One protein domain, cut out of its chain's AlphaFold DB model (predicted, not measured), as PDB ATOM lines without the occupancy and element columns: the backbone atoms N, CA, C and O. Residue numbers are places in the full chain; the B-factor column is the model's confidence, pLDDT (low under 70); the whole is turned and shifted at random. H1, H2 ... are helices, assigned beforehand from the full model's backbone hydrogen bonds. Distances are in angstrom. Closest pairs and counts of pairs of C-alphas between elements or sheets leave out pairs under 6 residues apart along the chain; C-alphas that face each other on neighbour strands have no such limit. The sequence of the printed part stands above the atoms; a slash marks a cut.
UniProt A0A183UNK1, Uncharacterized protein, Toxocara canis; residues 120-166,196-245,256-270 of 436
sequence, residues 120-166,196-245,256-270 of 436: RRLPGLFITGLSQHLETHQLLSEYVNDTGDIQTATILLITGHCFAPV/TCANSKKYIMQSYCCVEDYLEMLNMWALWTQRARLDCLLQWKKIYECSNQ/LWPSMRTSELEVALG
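Overview. This is residues 120 to 166, 196 to 245 and 256 to 270 of the 436 residues of an uncharacterized protein of Toxocara canis (UniProt A0A183UNK1). One long helix, H4, crosses the antiparallel pair H2 and H3, which pack on it; H1 folds back beside H2, and H5 folds back from H4's last end. The short helices H6 and H7 lie toward the outside, and residues 259 to 264 stick out. The printed part has 112 residues with seven named helices, H1 to H7 in chain order, and no named strand: all helix. It is compact, with a radius of gyration of the C-alphas of 14.3 A and spans of 34 by 30 by 28 A.

Arrangement. Start at H1, residues 122 to 128; it forms a hairpin with H2, residues 134 to 147, closest at the C-alphas of Thr 128 and Thr 136, 5.8 A. With residues 140 to 144 alone, H2 touches H3, residues 150 to 159, in another hairpin, closest at C-alphas 144 and 150, 5.9 A. H4, residues 196 to 220, touches H2 at a steep tilt of 50 degrees, closest at C-alphas 203 and 138, 5.5 A. Its residues 207 to 214 alone touch H3, closest at C-alphas 211 and 154, 5.1 A. Its residues 215 to 219 alone touch H5, residues 224 to 233, closest at C-alphas 218 and 227, 5.9 A. H6, residues 236 to 243, meets H5 only through their link. H7, residues 262 to 269, is close to H4 but not clearly touching, C-alphas 268 and 202 being closest at 6.2 A. Every O i to N i+4 pair is within hydrogen-bond range in H2, H3 and H5, against 20 of 21 in H4, 3 of 4 in H7, 2 of 4 in H6 and 1 of 3 in H1, where 3 of 4 O i to N i+3 pairs are.

Along the chain. Find C-alpha 122 at (36.475, 33.918, 42.877), where H1 begins. H2 is 19.9 A long; H4 runs 36.3 A to C-alpha 220 at (37.092, 61.079, 42.555). H7 ends at (26.761, 47.926, 59.001).

Size, cuts and confidence. Residues 167 to 195 and 246 to 255 are not printed, with C-alpha gaps of 19.1 A and 14.3 A. The links printed whole are tight. Look for pLDDT under 70 at residues 164 to 166, 196 to 201, 234 to 245 and 256 to 270.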
ATOM      1  N   ARG A 120      35.791  32.350  50.014       80.75
ATOM      2  CA  ARG A 120      36.476  33.663  50.024       80.75
ATOM      3  C   ARG A 120      37.163  34.023  48.707       80.75
ATOM      4  O   ARG A 120      37.934  34.976  48.649       80.75
ATOM      5  N   ARG A 121      37.003  33.217  47.654       85.06
ATOM      6  CA  ARG A 121      37.796  33.344  46.423       85.06
ATOM      7  C   ARG A 121      36.922  33.187  45.192       85.06
ATOM      8  O   ARG A 121      36.078  32.302  45.143       85.06
ATOM      9  N   LEU A 122      37.215  33.956  44.145       89.69
ATOM     10  CA  LEU A 122      36.475  33.918  42.877       89.69
ATOM     11  C   LEU A 122      36.266  32.514  42.267       89.69
ATOM     12  O   LEU A 122      35.193  32.295  41.717       89.69
ATOM     13  N   PRO A 123      37.178  31.521  42.386       88.31
ATOM     14  CA  PRO A 123      36.904  30.163  41.909       88.31
ATOM     15  C   PRO A 123      35.726  29.459  42.609       88.31
ATOM     16  O   PRO A 123      35.201  28.491  42.071       88.31
ATOM     17  N   GLY A 124      35.256  29.932  43.769       87.94
ATOM     18  CA  GLY A 124      34.002  29.454  44.356       87.94
ATOM     19  C   GLY A 124      32.753  29.833  43.541       87.94
ATOM     20  O   GLY A 124      31.735  29.160  43.679       87.94
ATOM     21  N   LEU A 125      32.838  30.805  42.618       89.56
ATOM     22  CA  LEU A 125      31.761  31.130  41.667       89.56
ATOM     23  C   LEU A 125      31.456  29.975  40.694       89.56
ATOM     24  O   LEU A 125      30.350  29.905  40.171       89.56
ATOM     25  N   PHE A 126      32.380  29.022  40.494       86.69
ATOM     26  CA  PHE A 126      32.077  27.769  39.782       86.69
ATOM     27  C   PHE A 126      31.079  26.871  40.536       86.69
ATOM     28  O   PHE A 126      30.550  25.929  39.952       86.69
ATOM     29  N   ILE A 127      30.843  27.136  41.827       87.06
ATOM     30  CA  ILE A 127      29.947  26.373  42.704       87.06
ATOM     31  C   ILE A 127      28.684  27.181  43.030       87.06
ATOM     32  O   ILE A 127      27.587  26.643  42.929       87.06
ATOM     33  N   THR A 128      28.817  28.461  43.392       86.69
ATOM     34  CA  THR A 128      27.669  29.336  43.720       86.69
ATOM     35  C   THR A 128      26.964  29.907  42.491       86.69
ATOM     36  O   THR A 128      25.883  30.481  42.606       86.69
ATOM     37  N   GLY A 129      27.605  29.826  41.322       85.44
ATOM     38  CA  GLY A 129      27.267  30.659  40.176       85.44
ATOM     39  C   GLY A 129      27.577  32.138  40.426       85.44
ATOM     40  O   GLY A 129      28.106  32.530  41.470       85.44
ATOM     41  N   LEU A 130      27.219  32.962  39.443       86.94
ATOM     42  CA  LEU A 130      27.190  34.417  39.538       86.94
ATOM     43  C   LEU A 130      25.740  34.845  39.292       86.94
ATOM     44  O   LEU A 130      25.257  34.776  38.163       86.94
ATOM     45  N   SER A 131      25.017  35.152  40.367       84.19
ATOM     46  CA  SER A 131      23.553  35.247  40.365       84.19
ATOM     47  C   SER A 131      23.027  36.147  41.492       84.19
ATOM     48  O   SER A 131      23.808  36.756  42.219       84.19
ATOM     49  N   GLN A 132      21.703  36.206  41.648       80.62
ATOM     50  CA  GLN A 132      21.002  36.885  42.748       80.62
ATOM     51  C   GLN A 132      20.995  36.068  44.060       80.62
ATOM     52  O   GLN A 132      20.487  36.536  45.077       80.62
ATOM     53  N   HIS A 133      21.516  34.833  44.055       83.44
ATOM     54  CA  HIS A 133      21.533  33.978  45.244       83.44
ATOM     55  C   HIS A 133      22.494  34.518  46.314       83.44
ATOM     56  O   HIS A 133      23.567  35.052  46.010       83.44
ATOM     57  N   LEU A 134      22.119  34.339  47.583       84.25
ATOM     58  CA  LEU A 134      22.831  34.877  48.743       84.25
ATOM     59  C   LEU A 134      24.304  34.442  48.784       84.25
ATOM     60  O   LEU A 134      25.175  35.239  49.127       84.25
ATOM     61  N   GLU A 135      24.591  33.209  48.380       86.12
ATOM     62  CA  GLU A 135      25.930  32.633  48.305       86.12
ATOM     63  C   GLU A 135      26.860  33.425  47.369       86.12
ATOM     64  O   GLU A 135      28.053  33.539  47.650       86.12
ATOM     65  N   THR A 136      26.324  34.028  46.297       89.44
ATOM     66  CA  THR A 136      27.097  34.909  45.401       89.44
ATOM     67  C   THR A 136      27.528  36.173  46.149       89.44
ATOM     68  O   THR A 136      28.703  36.544  46.132       89.44
ATOM     69  N   HIS A 137      26.592  36.815  46.851       90.69
ATOM     70  CA  HIS A 137      26.846  38.027  47.634       90.69
ATOM     71  C   HIS A 137      27.777  37.774  48.827       90.69
ATOM     72  O   HIS A 137      28.662  38.581  49.106       90.69
ATOM     73  N   GLN A 138      27.623  36.633  49.503       90.69
ATOM     74  CA  GLN A 138      28.513  36.187  50.575       90.69
ATOM     75  C   GLN A 138      29.941  35.980  50.074       90.69
ATOM     76  O   GLN A 138      30.871  36.551  50.641       90.69
ATOM     77  N   LEU A 139      30.113  35.221  48.988       92.25
ATOM     78  CA  LEU A 139      31.428  34.945  48.418       92.25
ATOM     79  C   LEU A 139      32.132  36.224  47.970       92.25
ATOM     80  O   LEU A 139      33.316  36.406  48.256       92.25
ATOM     81  N   LEU A 140      31.419  37.117  47.278       93.31
ATOM     82  CA  LEU A 140      31.995  38.371  46.797       93.31
ATOM     83  C   LEU A 140      32.298  39.342  47.946       93.31
ATOM     84  O   LEU A 140      33.335  40.000  47.902       93.31
ATOM     85  N   SER A 141      31.482  39.379  49.006       91.56
ATOM     86  CA  SER A 141      31.807  40.147  50.214       91.56
ATOM     87  C   SER A 141      33.056  39.607  50.913       91.56
ATOM     88  O   SER A 141      33.951  40.388  51.221       91.56
ATOM     89  N   GLU A 142      33.162  38.294  51.128       89.50
ATOM     90  CA  GLU A 142      34.345  37.688  51.754       89.50
ATOM     91  C   GLU A 142      35.607  37.855  50.892       89.50
ATOM     92  O   GLU A 142      36.693  38.070  51.428       89.50
ATOM     93  N   TYR A 143      35.473  37.818  49.563       91.38
ATOM     94  CA  TYR A 143      36.558  38.121  48.627       91.38
ATOM     95  C   TYR A 143      37.035  39.579  48.734       91.38
ATOM     96  O   TYR A 143      38.244  39.816  48.775       91.38
ATOM     97  N   VAL A 144      36.124  40.557  48.832       91.00
ATOM     98  CA  VAL A 144      36.495  41.965  49.073       91.00
ATOM     99  C   VAL A 144      37.147  42.124  50.448       91.00
ATOM    100  O   VAL A 144      38.173  42.792  50.543       91.00
ATOM    101  N   ASN A 145      36.641  41.450  51.485       85.75
ATOM    102  CA  ASN A 145      37.228  41.478  52.831       85.75
ATOM    103  C   ASN A 145      38.664  40.901  52.873       85.75
ATOM    104  O   ASN A 145      39.489  41.385  53.644       85.75
ATOM    105  N   ASP A 146      38.976  39.882  52.061       83.44
ATOM    106  CA  ASP A 146      40.307  39.245  51.993       83.44
ATOM    107  C   ASP A 146      41.298  40.000  51.080       83.44
ATOM    108  O   ASP A 146      42.509  39.948  51.298       83.44
ATOM    109  N   THR A 147      40.808  40.705  50.049       85.25
ATOM    110  CA  THR A 147      41.661  41.258  48.972       85.25
ATOM    111  C   THR A 147      41.635  42.776  48.804       85.25
ATOM    112  O   THR A 147      42.578  43.327  48.235       85.25
ATOM    113  N   GLY A 148      40.569  43.450  49.239       83.75
ATOM    114  CA  GLY A 148      40.289  44.851  48.915       83.75
ATOM    115  C   GLY A 148      39.916  45.115  47.446       83.75
ATOM    116  O   GLY A 148      39.774  46.277  47.068       83.75
ATOM    117  N   ASP A 149      39.759  44.088  46.597       87.81
ATOM    118  CA  ASP A 149      39.472  44.260  45.163       87.81
ATOM    119  C   ASP A 149      37.982  44.536  44.890       87.81
ATOM    120  O   ASP A 149      37.210  43.716  44.379       87.81
ATOM    121  N   ILE A 150      37.596  45.758  45.245       89.12
ATOM    122  CA  ILE A 150      36.259  46.320  45.057       89.12
ATOM    123  C   ILE A 150      35.888  46.475  43.569       89.12
ATOM    124  O   ILE A 150      34.715  46.385  43.201       89.12
ATOM    125  N   GLN A 151      36.888  46.651  42.693       89.62
ATOM    126  CA  GLN A 151      36.711  46.779  41.245       89.62
ATOM    127  C   GLN A 151      36.213  45.463  40.645       89.62
ATOM    128  O   GLN A 151      35.187  45.447  39.960       89.62
ATOM    129  N   THR A 152      36.925  44.363  40.900       90.44
ATOM    130  CA  THR A 152      36.568  43.047  40.365       90.44
ATOM    131  C   THR A 152      35.215  42.597  40.906       90.44
ATOM    132  O   THR A 152      34.362  42.165  40.128       90.44
ATOM    133  N   ALA A 153      34.963  42.780  42.207       93.25
ATOM    134  CA  ALA A 153      33.673  42.459  42.812       93.25
ATOM    135  C   ALA A 153      32.516  43.275  42.206       93.25
ATOM    136  O   ALA A 153      31.508  42.691  41.810       93.25
ATOM    137  N   THR A 154      32.674  44.593  42.040       90.56
ATOM    138  CA  THR A 154      31.655  45.453  41.409       90.56
ATOM    139  C   THR A 154      31.353  45.035  39.970       90.56
ATOM    140  O   THR A 154      30.189  44.935  39.581       90.56
ATOM    141  N   ILE A 155      32.383  44.751  39.165       88.19
ATOM    142  CA  ILE A 155      32.200  44.311  37.773       88.19
ATOM    143  C   ILE A 155      31.439  42.978  37.719       88.19
ATOM    144  O   ILE A 155      30.545  42.824  36.884       88.19
ATOM    145  N   LEU A 156      31.748  42.035  38.610       90.69
ATOM    146  CA  LEU A 156      31.049  40.751  38.698       90.69
ATOM    147  C   LEU A 156      29.588  40.926  39.132       90.69
ATOM    148  O   LEU A 156      28.701  40.415  38.457       90.69
ATOM    149  N   LEU A 157      29.318  41.707  40.181       88.81
ATOM    150  CA  LEU A 157      27.957  41.979  40.664       88.81
ATOM    151  C   LEU A 157      27.061  42.612  39.585       88.81
ATOM    152  O   LEU A 157      25.889  42.256  39.445       88.81
ATOM    153  N   ILE A 158      27.616  43.543  38.800       82.75
ATOM    154  CA  ILE A 158      26.889  44.241  37.734       82.75
ATOM    155  C   ILE A 158      26.682  43.332  36.517       82.75
ATOM    156  O   ILE A 158      25.560  43.231  36.024       82.75
ATOM    157  N   THR A 159      27.733  42.663  36.026       82.81
ATOM    158  CA  THR A 159      27.632  41.804  34.825       82.81
ATOM    159  C   THR A 159      26.877  40.500  35.085       82.81
ATOM    160  O   THR A 159      26.242  39.975  34.176       82.81
ATOM    161  N   GLY A 160      26.876  40.019  36.329       80.69
ATOM    162  CA  GLY A 160      26.062  38.902  36.802       80.69
ATOM    163  C   GLY A 160      24.581  39.216  37.005       80.69
ATOM    164  O   GLY A 160      23.814  38.310  37.320       80.69
ATOM    165  N   HIS A 161      24.172  40.484  36.870       78.75
ATOM    166  CA  HIS A 161      22.825  40.951  37.209       78.75
ATOM    167  C   HIS A 161      22.374  40.526  38.623       78.75
ATOM    168  O   HIS A 161      21.192  40.258  38.853       78.75
ATOM    169  N   CYS A 162      23.308  40.498  39.584       84.81
ATOM    170  CA  CYS A 162      23.095  39.992  40.947       84.81
ATOM    171  C   CYS A 162      22.041  40.782  41.743       84.81
ATOM    172  O   CYS A 162      21.505  40.281  42.720       84.81
ATOM    173  N   PHE A 163      21.709  42.000  41.309       77.75
ATOM    174  CA  PHE A 163      20.680  42.851  41.917       77.75
ATOM    175  C   PHE A 163      19.396  42.975  41.088       77.75
ATOM    176  O   PHE A 163      18.490  43.715  41.469       77.75
ATOM    177  N   ALA A 164      19.315  42.320  39.924       69.38
ATOM    178  CA  ALA A 164      18.073  42.326  39.165       69.38
ATOM    179  C   ALA A 164      16.976  41.598  39.969       69.38
ATOM    180  O   ALA A 164      17.285  40.671  40.717       69.38
ATOM    181  N   PRO A 165      15.700  41.983  39.834       56.75
ATOM    182  CA  PRO A 165      14.619  41.254  40.476       56.75
ATOM    183  C   PRO A 165      14.492  39.847  39.888       56.75
ATOM    184  O   PRO A 165      14.659  39.647  38.679       56.75
ATOM    185  N   VAL A 166      14.119  38.887  40.736       55.72
ATOM    186  CA  VAL A 166      13.729  37.543  40.296       55.72
ATOM    187  C   VAL A 166      12.475  37.676  39.430       55.72
ATOM    188  O   VAL A 166      11.366  37.842  39.941       55.72
ATOM    189  N   THR A 196      18.492  34.327  59.802       50.06
ATOM    190  CA  THR A 196      18.799  34.059  58.386       50.06
ATOM    191  C   THR A 196      18.338  35.208  57.483       50.06
ATOM    192  O   THR A 196      19.057  35.596  56.563       50.06
ATOM    193  N   CYS A 197      17.194  35.835  57.782       50.44
ATOM    194  CA  CYS A 197      16.700  37.004  57.046       50.44
ATOM    195  C   CYS A 197      17.596  38.242  57.250       50.44
ATOM    196  O   CYS A 197      17.934  38.934  56.285       50.44
ATOM    197  N   ALA A 198      18.037  38.497  58.487       55.00
ATOM    198  CA  ALA A 198      18.940  39.604  58.802       55.00
ATOM    199  C   ALA A 198      20.322  39.425  58.145       55.00
ATOM    200  O   ALA A 198      20.832  40.344  57.498       55.00
ATOM    201  N   ASN A 199      20.897  38.220  58.233       58.31
ATOM    202  CA  ASN A 199      22.165  37.891  57.582       58.31
ATOM    203  C   ASN A 199      22.060  37.907  56.051       58.31
ATOM    204  O   ASN A 199      22.992  38.364  55.394       58.31
ATOM    205  N   SER A 200      20.934  37.479  55.471       60.44
ATOM    206  CA  SER A 200      20.708  37.555  54.022       60.44
ATOM    207  C   SER A 200      20.776  39.002  53.517       60.44
ATOM    208  O   SER A 200      21.566  39.330  52.628       60.44
ATOM    209  N   LYS A 201      20.046  39.913  54.178       68.12
ATOM    210  CA  LYS A 201      20.066  41.349  53.856       68.12
ATOM    211  C   LYS A 201      21.454  41.979  54.019       68.12
ATOM    212  O   LYS A 201      21.806  42.853  53.230       68.12
ATOM    213  N   LYS A 202      22.260  41.524  54.989       81.25
ATOM    214  CA  LYS A 202      23.615  42.042  55.244       81.25
ATOM    215  C   LYS A 202      24.543  41.909  54.030       81.25
ATOM    216  O   LYS A 202      25.105  42.912  53.603       81.25
ATOM    217  N   TYR A 203      24.703  40.714  53.462       82.81
ATOM    218  CA  TYR A 203      25.669  40.499  52.369       82.81
ATOM    219  C   TYR A 203      25.235  41.157  51.054       82.81
ATOM    220  O   TYR A 203      26.069  41.667  50.299       82.81
ATOM    221  N   ILE A 204      23.924  41.211  50.807       81.81
ATOM    222  CA  ILE A 204      23.344  41.971  49.695       81.81
ATOM    223  C   ILE A 204      23.639  43.471  49.885       81.81
ATOM    224  O   ILE A 204      24.102  44.123  48.952       81.81
ATOM    225  N   MET A 205      23.475  44.012  51.100       76.75
ATOM    226  CA  MET A 205      23.821  45.406  51.414       76.75
ATOM    227  C   MET A 205      25.321  45.695  51.254       76.75
ATOM    228  O   MET A 205      25.686  46.685  50.633       76.75
ATOM    229  N   GLN A 206      26.200  44.810  51.735       84.25
ATOM    230  CA  GLN A 206      27.651  44.942  51.534       84.25
ATOM    231  C   GLN A 206      28.023  44.944  50.044       84.25
ATOM    232  O   GLN A 206      28.905  45.691  49.625       84.25
ATOM    233  N   SER A 207      27.312  44.160  49.230       89.00
ATOM    234  CA  SER A 207      27.465  44.177  47.773       89.00
ATOM    235  C   SER A 207      27.008  45.506  47.158       89.00
ATOM    236  O   SER A 207      27.652  45.988  46.231       89.00
ATOM    237  N   TYR A 208      25.940  46.126  47.671       82.94
ATOM    238  CA  TYR A 208      25.515  47.467  47.252       82.94
ATOM    239  C   TYR A 208      26.546  48.546  47.611       82.94
ATOM    240  O   TYR A 208      26.899  49.343  46.744       82.94
ATOM    241  N   CYS A 209      27.070  48.545  48.843       83.50
ATOM    242  CA  CYS A 209      28.134  49.465  49.264       83.50
ATOM    243  C   CYS A 209      29.374  49.323  48.372       83.50
ATOM    244  O   CYS A 209      29.823  50.310  47.809       83.50
ATOM    245  N   CYS A 210      29.829  48.087  48.131       86.19
ATOM    246  CA  CYS A 210      30.937  47.773  47.223       86.19
ATOM    247  C   CYS A 210      30.788  48.448  45.842       86.19
ATOM    248  O   CYS A 210      31.738  49.050  45.338       86.19
ATOM    249  N   VAL A 211      29.581  48.410  45.260       86.44
ATOM    250  CA  VAL A 211      29.290  49.093  43.993       86.44
ATOM    251  C   VAL A 211      29.378  50.611  44.140       86.44
ATOM    252  O   VAL A 211      30.095  51.241  43.366       86.44
ATOM    253  N   GLU A 212      28.662  51.212  45.094       84.31
ATOM    254  CA  GLU A 212      28.627  52.675  45.258       84.31
ATOM    255  C   GLU A 212      30.018  53.252  45.584       84.31
ATOM    256  O   GLU A 212      30.432  54.214  44.937       84.31
ATOM    257  N   ASP A 213      30.789  52.611  46.466       84.62
ATOM    258  CA  ASP A 213      32.166  52.987  46.817       84.62
ATOM    259  C   ASP A 213      33.087  52.987  45.580       84.62
ATOM    260  O   ASP A 213      33.860  53.924  45.349       84.62
ATOM    261  N   TYR A 214      32.987  51.962  44.723       89.19
ATOM    262  CA  TYR A 214      33.750  51.913  43.473       89.19
ATOM    263  C   TYR A 214      33.292  52.992  42.478       89.19
ATOM    264  O   TYR A 214      34.122  53.606  41.800       89.19
ATOM    265  N   LEU A 215      31.989  53.277  42.398       83.69
ATOM    266  CA  LEU A 215      31.459  54.366  41.573       83.69
ATOM    267  C   LEU A 215      31.899  55.750  42.089       83.69
ATOM    268  O   LEU A 215      32.213  56.620  41.271       83.69
ATOM    269  N   GLU A 216      31.991  55.959  43.405       82.19
ATOM    270  CA  GLU A 216      32.558  57.173  44.000       82.19
ATOM    271  C   GLU A 216      34.061  57.284  43.711       82.19
ATOM    272  O   GLU A 216      34.522  58.342  43.282       82.19
ATOM    273  N   MET A 217      34.821  56.192  43.821       84.19
ATOM    274  CA  MET A 217      36.240  56.169  43.453       84.19
ATOM    275  C   MET A 217      36.462  56.572  41.983       84.19
ATOM    276  O   MET A 217      37.344  57.379  41.683       84.19
ATOM    277  N   LEU A 218      35.616  56.094  41.060       78.88
ATOM    278  CA  LEU A 218      35.649  56.525  39.657       78.88
ATOM    279  C   LEU A 218      35.312  58.016  39.481       78.88
ATOM    280  O   LEU A 218      35.894  58.657  38.604       78.88
ATOM    281  N   ASN A 219      34.413  58.578  40.297       77.38
ATOM    282  CA  ASN A 219      34.130  60.018  40.303       77.38
ATOM    283  C   ASN A 219      35.338  60.821  40.818       77.38
ATOM    284  O   ASN A 219      35.769  61.769  40.162       77.38
ATOM    285  N   MET A 220      35.921  60.423  41.956       80.06
ATOM    286  CA  MET A 220      37.092  61.079  42.555       80.06
ATOM    287  C   MET A 220      38.295  61.098  41.608       80.06
ATOM    288  O   MET A 220      39.019  62.091  41.543       80.06
ATOM    289  N   TRP A 221      38.504  60.023  40.845       83.50
ATOM    290  CA  TRP A 221      39.601  59.905  39.878       83.50
ATOM    291  C   TRP A 221      39.259  60.459  38.484       83.50
ATOM    292  O   TRP A 221      40.036  60.286  37.544       83.50
ATOM    293  N   ALA A 222      38.109  61.126  38.329       81.81
ATOM    294  CA  ALA A 222      37.628  61.701  37.071       81.81
ATOM    295  C   ALA A 222      37.504  60.690  35.905       81.81
ATOM    296  O   ALA A 222      37.625  61.042  34.727       81.81
ATOM    297  N   LEU A 223      37.217  59.420  36.210       73.25
ATOM    298  CA  LEU A 223      37.086  58.314  35.251       73.25
ATOM    299  C   LEU A 223      35.671  58.221  34.655       73.25
ATOM    300  O   LEU A 223      35.084  57.142  34.523       73.25
ATOM    301  N   TRP A 224      35.135  59.375  34.244       77.94
ATOM    302  CA  TRP A 224      33.741  59.579  33.830       77.94
ATOM    303  C   TRP A 224      33.257  58.604  32.748       77.94
ATOM    304  O   TRP A 224      32.112  58.167  32.777       77.94
ATOM    305  N   THR A 225      34.120  58.214  31.804       72.62
ATOM    306  CA  THR A 225      33.757  57.251  30.749       72.62
ATOM    307  C   THR A 225      33.482  55.853  31.302       72.62
ATOM    308  O   THR A 225      32.552  55.197  30.842       72.62
ATOM    309  N   GLN A 226      34.258  55.390  32.288       79.69
ATOM    310  CA  GLN A 226      34.026  54.080  32.905       79.69
ATOM    311  C   GLN A 226      32.839  54.152  33.873       79.69
ATOM    312  O   GLN A 226      31.977  53.279  33.839       79.69
ATOM    313  N   ARG A 227      32.722  55.254  34.632       83.12
ATOM    314  CA  ARG A 227      31.553  55.571  35.466       83.12
ATOM    315  C   ARG A 227      30.245  55.502  34.664       83.12
ATOM    316  O   ARG A 227      29.318  54.821  35.092       83.12
ATOM    317  N   ALA A 228      30.200  56.134  33.490       74.56
ATOM    318  CA  ALA A 228      29.034  56.142  32.604       74.56
ATOM    319  C   ALA A 228      28.764  54.777  31.942       74.56
ATOM    320  O   ALA A 228      27.611  54.396  31.764       74.56
ATOM    321  N   ARG A 229      29.806  54.004  31.599       77.44
ATOM    322  CA  ARG A 229      29.642  52.623  31.103       77.44
ATOM    323  C   ARG A 229      29.019  51.709  32.155       77.44
ATOM    324  O   ARG A 229      28.170  50.893  31.811       77.44
ATOM    325  N   LEU A 230      29.407  51.862  33.419       77.38
ATOM    326  CA  LEU A 230      28.810  51.111  34.523       77.38
ATOM    327  C   LEU A 230      27.366  51.554  34.781       77.38
ATOM    328  O   LEU A 230      26.518  50.681  34.908       77.38
ATOM    329  N   ASP A 231      27.044  52.856  34.718       74.50
ATOM    330  CA  ASP A 231      25.640  53.321  34.718       74.50
ATOM    331  C   ASP A 231      24.817  52.687  33.588       74.50
ATOM    332  O   ASP A 231      23.651  52.351  33.789       74.50
ATOM    333  N   CYS A 232      25.403  52.505  32.397       71.50
ATOM    334  CA  CYS A 232      24.736  51.833  31.282       71.50
ATOM    335  C   CYS A 232      24.437  50.352  31.559       71.50
ATOM    336  O   CYS A 232      23.376  49.875  31.169       71.50
ATOM    337  N   LEU A 233      25.329  49.632  32.244       71.19
ATOM    338  CA  LEU A 233      25.096  48.237  32.646       71.19
ATOM    339  C   LEU A 233      24.147  48.133  33.858       71.19
ATOM    340  O   LEU A 233      23.364  47.191  33.962       71.19
ATOM    341  N   LEU A 234      24.142  49.149  34.722       68.69
ATOM    342  CA  LEU A 234      23.207  49.329  35.835       68.69
ATOM    343  C   LEU A 234      21.795  49.775  35.394       68.69
ATOM    344  O   LEU A 234      20.959  50.052  36.250       68.69
ATOM    345  N   GLN A 235      21.474  49.834  34.092       55.22
ATOM    346  CA  GLN A 235      20.182  50.352  33.598       55.22
ATOM    347  C   GLN A 235      18.934  49.558  34.025       55.22
ATOM    348  O   GLN A 235      17.823  50.064  33.861       55.22
ATOM    349  N   TRP A 236      19.083  48.398  34.673       51.22
ATOM    350  CA  TRP A 236      17.990  47.771  35.430       51.22
ATOM    351  C   TRP A 236      17.405  48.719  36.502       51.22
ATOM    352  O   TRP A 236      16.200  48.687  36.741       51.22
ATOM    353  N   LYS A 237      18.211  49.660  37.028       46.03
ATOM    354  CA  LYS A 237      17.798  50.773  37.905       46.03
ATOM    355  C   LYS A 237      16.733  51.688  37.271       46.03
ATOM    356  O   LYS A 237      15.864  52.178  37.976       46.03
ATOM    357  N   LYS A 238      16.752  51.883  35.943       40.44
ATOM    358  CA  LYS A 238      15.824  52.787  35.224       40.44
ATOM    359  C   LYS A 238      14.547  52.128  34.715       40.44
ATOM    360  O   LYS A 238      13.541  52.812  34.555       40.44
ATOM    361  N   ILE A 239      14.567  50.819  34.460       41.97
ATOM    362  CA  ILE A 239      13.380  50.095  33.975       41.97
ATOM    363  C   ILE A 239      12.243  50.166  35.015       41.97
ATOM    364  O   ILE A 239      11.086  50.312  34.633       41.97
ATOM    365  N   TYR A 240      12.584  50.174  36.309       40.09
ATOM    366  CA  TYR A 240      11.616  50.255  37.409       40.09
ATOM    367  C   TYR A 240      11.183  51.678  37.796       40.09
ATOM    368  O   TYR A 240      10.040  51.875  38.206       40.09
ATOM    369  N   GLU A 241      12.034  52.694  37.609       38.59
ATOM    370  CA  GLU A 241      11.623  54.100  37.785       38.59
ATOM    371  C   GLU A 241      10.560  54.519  36.751       38.59
ATOM    372  O   GLU A 241       9.664  55.297  37.074       38.59
ATOM    373  N   CYS A 242      10.611  53.968  35.529       31.20
ATOM    374  CA  CYS A 242       9.591  54.208  34.504       31.20
ATOM    375  C   CYS A 242       8.331  53.337  34.646       31.20
ATOM    376  O   CYS A 242       7.262  53.791  34.250       31.20
ATOM    377  N   SER A 243       8.406  52.115  35.192       38.75
ATOM    378  CA  SER A 243       7.210  51.265  35.343       38.75
ATOM    379  C   SER A 243       6.273  51.722  36.466       38.75
ATOM    380  O   SER A 243       5.080  51.444  36.410       38.75
ATOM    381  N   ASN A 244       6.791  52.443  37.465       37.56
ATOM    382  CA  ASN A 244       6.026  52.895  38.632       37.56
ATOM    383  C   ASN A 244       5.298  54.243  38.428       37.56
ATOM    384  O   ASN A 244       4.846  54.835  39.405       37.56
ATOM    385  N   GLN A 245       5.189  54.757  37.194       40.25
ATOM    386  CA  GLN A 245       4.474  56.015  36.909       40.25
ATOM    387  C   GLN A 245       3.030  55.841  36.401       40.25
ATOM    388  O   GLN A 245       2.304  56.830  36.376       40.25
ATOM    389  N   LEU A 256      12.594  47.119  45.453       39.72
ATOM    390  CA  LEU A 256      13.239  48.436  45.346       39.72
ATOM    391  C   LEU A 256      14.722  48.310  45.731       39.72
ATOM    392  O   LEU A 256      15.049  47.581  46.668       39.72
ATOM    393  N   TRP A 257      15.608  49.072  45.070       39.44
ATOM    394  CA  TRP A 257      16.928  49.392  45.640       39.44
ATOM    395  C   TRP A 257      16.710  49.812  47.099       39.44
ATOM    396  O   TRP A 257      15.820  50.643  47.301       39.44
ATOM    397  N   PRO A 258      17.433  49.271  48.102       42.31
ATOM    398  CA  PRO A 258      17.034  49.420  49.498       42.31
ATOM    399  C   PRO A 258      16.899  50.887  49.924       42.31
ATOM    400  O   PRO A 258      17.863  51.529  50.331       42.31
ATOM    401  N   SER A 259      15.669  51.403  49.898       38.69
ATOM    402  CA  SER A 259      15.281  52.679  50.504       38.69
ATOM    403  C   SER A 259      15.150  52.488  52.018       38.69
ATOM    404  O   SER A 259      14.133  52.827  52.627       38.69
ATOM    405  N   MET A 260      16.175  51.886  52.625       36.84
ATOM    406  CA  MET A 260      16.276  51.771  54.068       36.84
ATOM    407  C   MET A 260      16.462  53.158  54.661       36.84
ATOM    408  O   MET A 260      17.215  53.989  54.146       36.84
ATOM    409  N   ARG A 261      15.784  53.404  55.780       37.72
ATOM    410  CA  ARG A 261      16.083  54.591  56.585       37.72
ATOM    411  C   ARG A 261      17.495  54.425  57.138       37.72
ATOM    412  O   ARG A 261      17.896  53.310  57.469       37.72
ATOM    413  N   THR A 262      18.240  55.519  57.278       34.97
ATOM    414  CA  THR A 262      19.636  55.503  57.766       34.97
ATOM    415  C   THR A 262      19.809  54.694  59.057       34.97
ATOM    416  O   THR A 262      20.776  53.953  59.191       34.97
ATOM    417  N   SER A 263      18.809  54.717  59.941       39.22
ATOM    418  CA  SER A 263      18.740  53.913  61.169       39.22
ATOM    419  C   SER A 263      18.824  52.392  60.972       39.22
ATOM    420  O   SER A 263      19.271  51.689  61.868       39.22
ATOM    421  N   GLU A 264      18.356  51.856  59.845       40.00
ATOM    422  CA  GLU A 264      18.400  50.417  59.539       40.00
ATOM    423  C   GLU A 264      19.765  50.035  58.931       40.00
ATOM    424  O   GLU A 264      20.306  48.969  59.228       40.00
ATOM    425  N   LEU A 265      20.365  50.954  58.165       37.78
ATOM    426  CA  LEU A 265      21.715  50.836  57.609       37.78
ATOM    427  C   LEU A 265      22.789  50.860  58.717       37.78
ATOM    428  O   LEU A 265      23.667  50.001  58.742       37.78
ATOM    429  N   GLU A 266      22.660  51.774  59.685       37.44
ATOM    430  CA  GLU A 266      23.514  51.877  60.885       37.44
ATOM    431  C   GLU A 266      23.448  50.632  61.790       37.44
ATOM    432  O   GLU A 266      24.404  50.320  62.501       37.44
ATOM    433  N   VAL A 267      22.326  49.903  61.781       46.78
ATOM    434  CA  VAL A 267      22.170  48.644  62.531       46.78
ATOM    435  C   VAL A 267      22.806  47.466  61.785       46.78
ATOM    436  O   VAL A 267      23.393  46.595  62.425       46.78
ATOM    437  N   ALA A 268      22.733  47.439  60.451       36.91
ATOM    438  CA  ALA A 268      23.279  46.353  59.632       36.91
ATOM    439  C   ALA A 268      24.802  46.447  59.403       36.91
ATOM    440  O   ALA A 268      25.476  45.417  59.348       36.91
ATOM    441  N   LEU A 269      25.338  47.665  59.264       40.66
ATOM    442  CA  LEU A 269      26.761  47.926  59.001       40.66
ATOM    443  C   LEU A 269      27.548  48.328  60.263       40.66
ATOM    444  O   LEU A 269      28.776  48.376  60.234       40.66
ATOM    445  N   GLY A 270      26.855  48.582  61.376       40.22
ATOM    446  CA  GLY A 270      27.416  49.268  62.537       40.22
ATOM    447  C   GLY A 270      27.412  50.788  62.346       40.22
ATOM    448  O   GLY A 270      27.185  51.299  61.248       40.22
TER     449      GLY A 270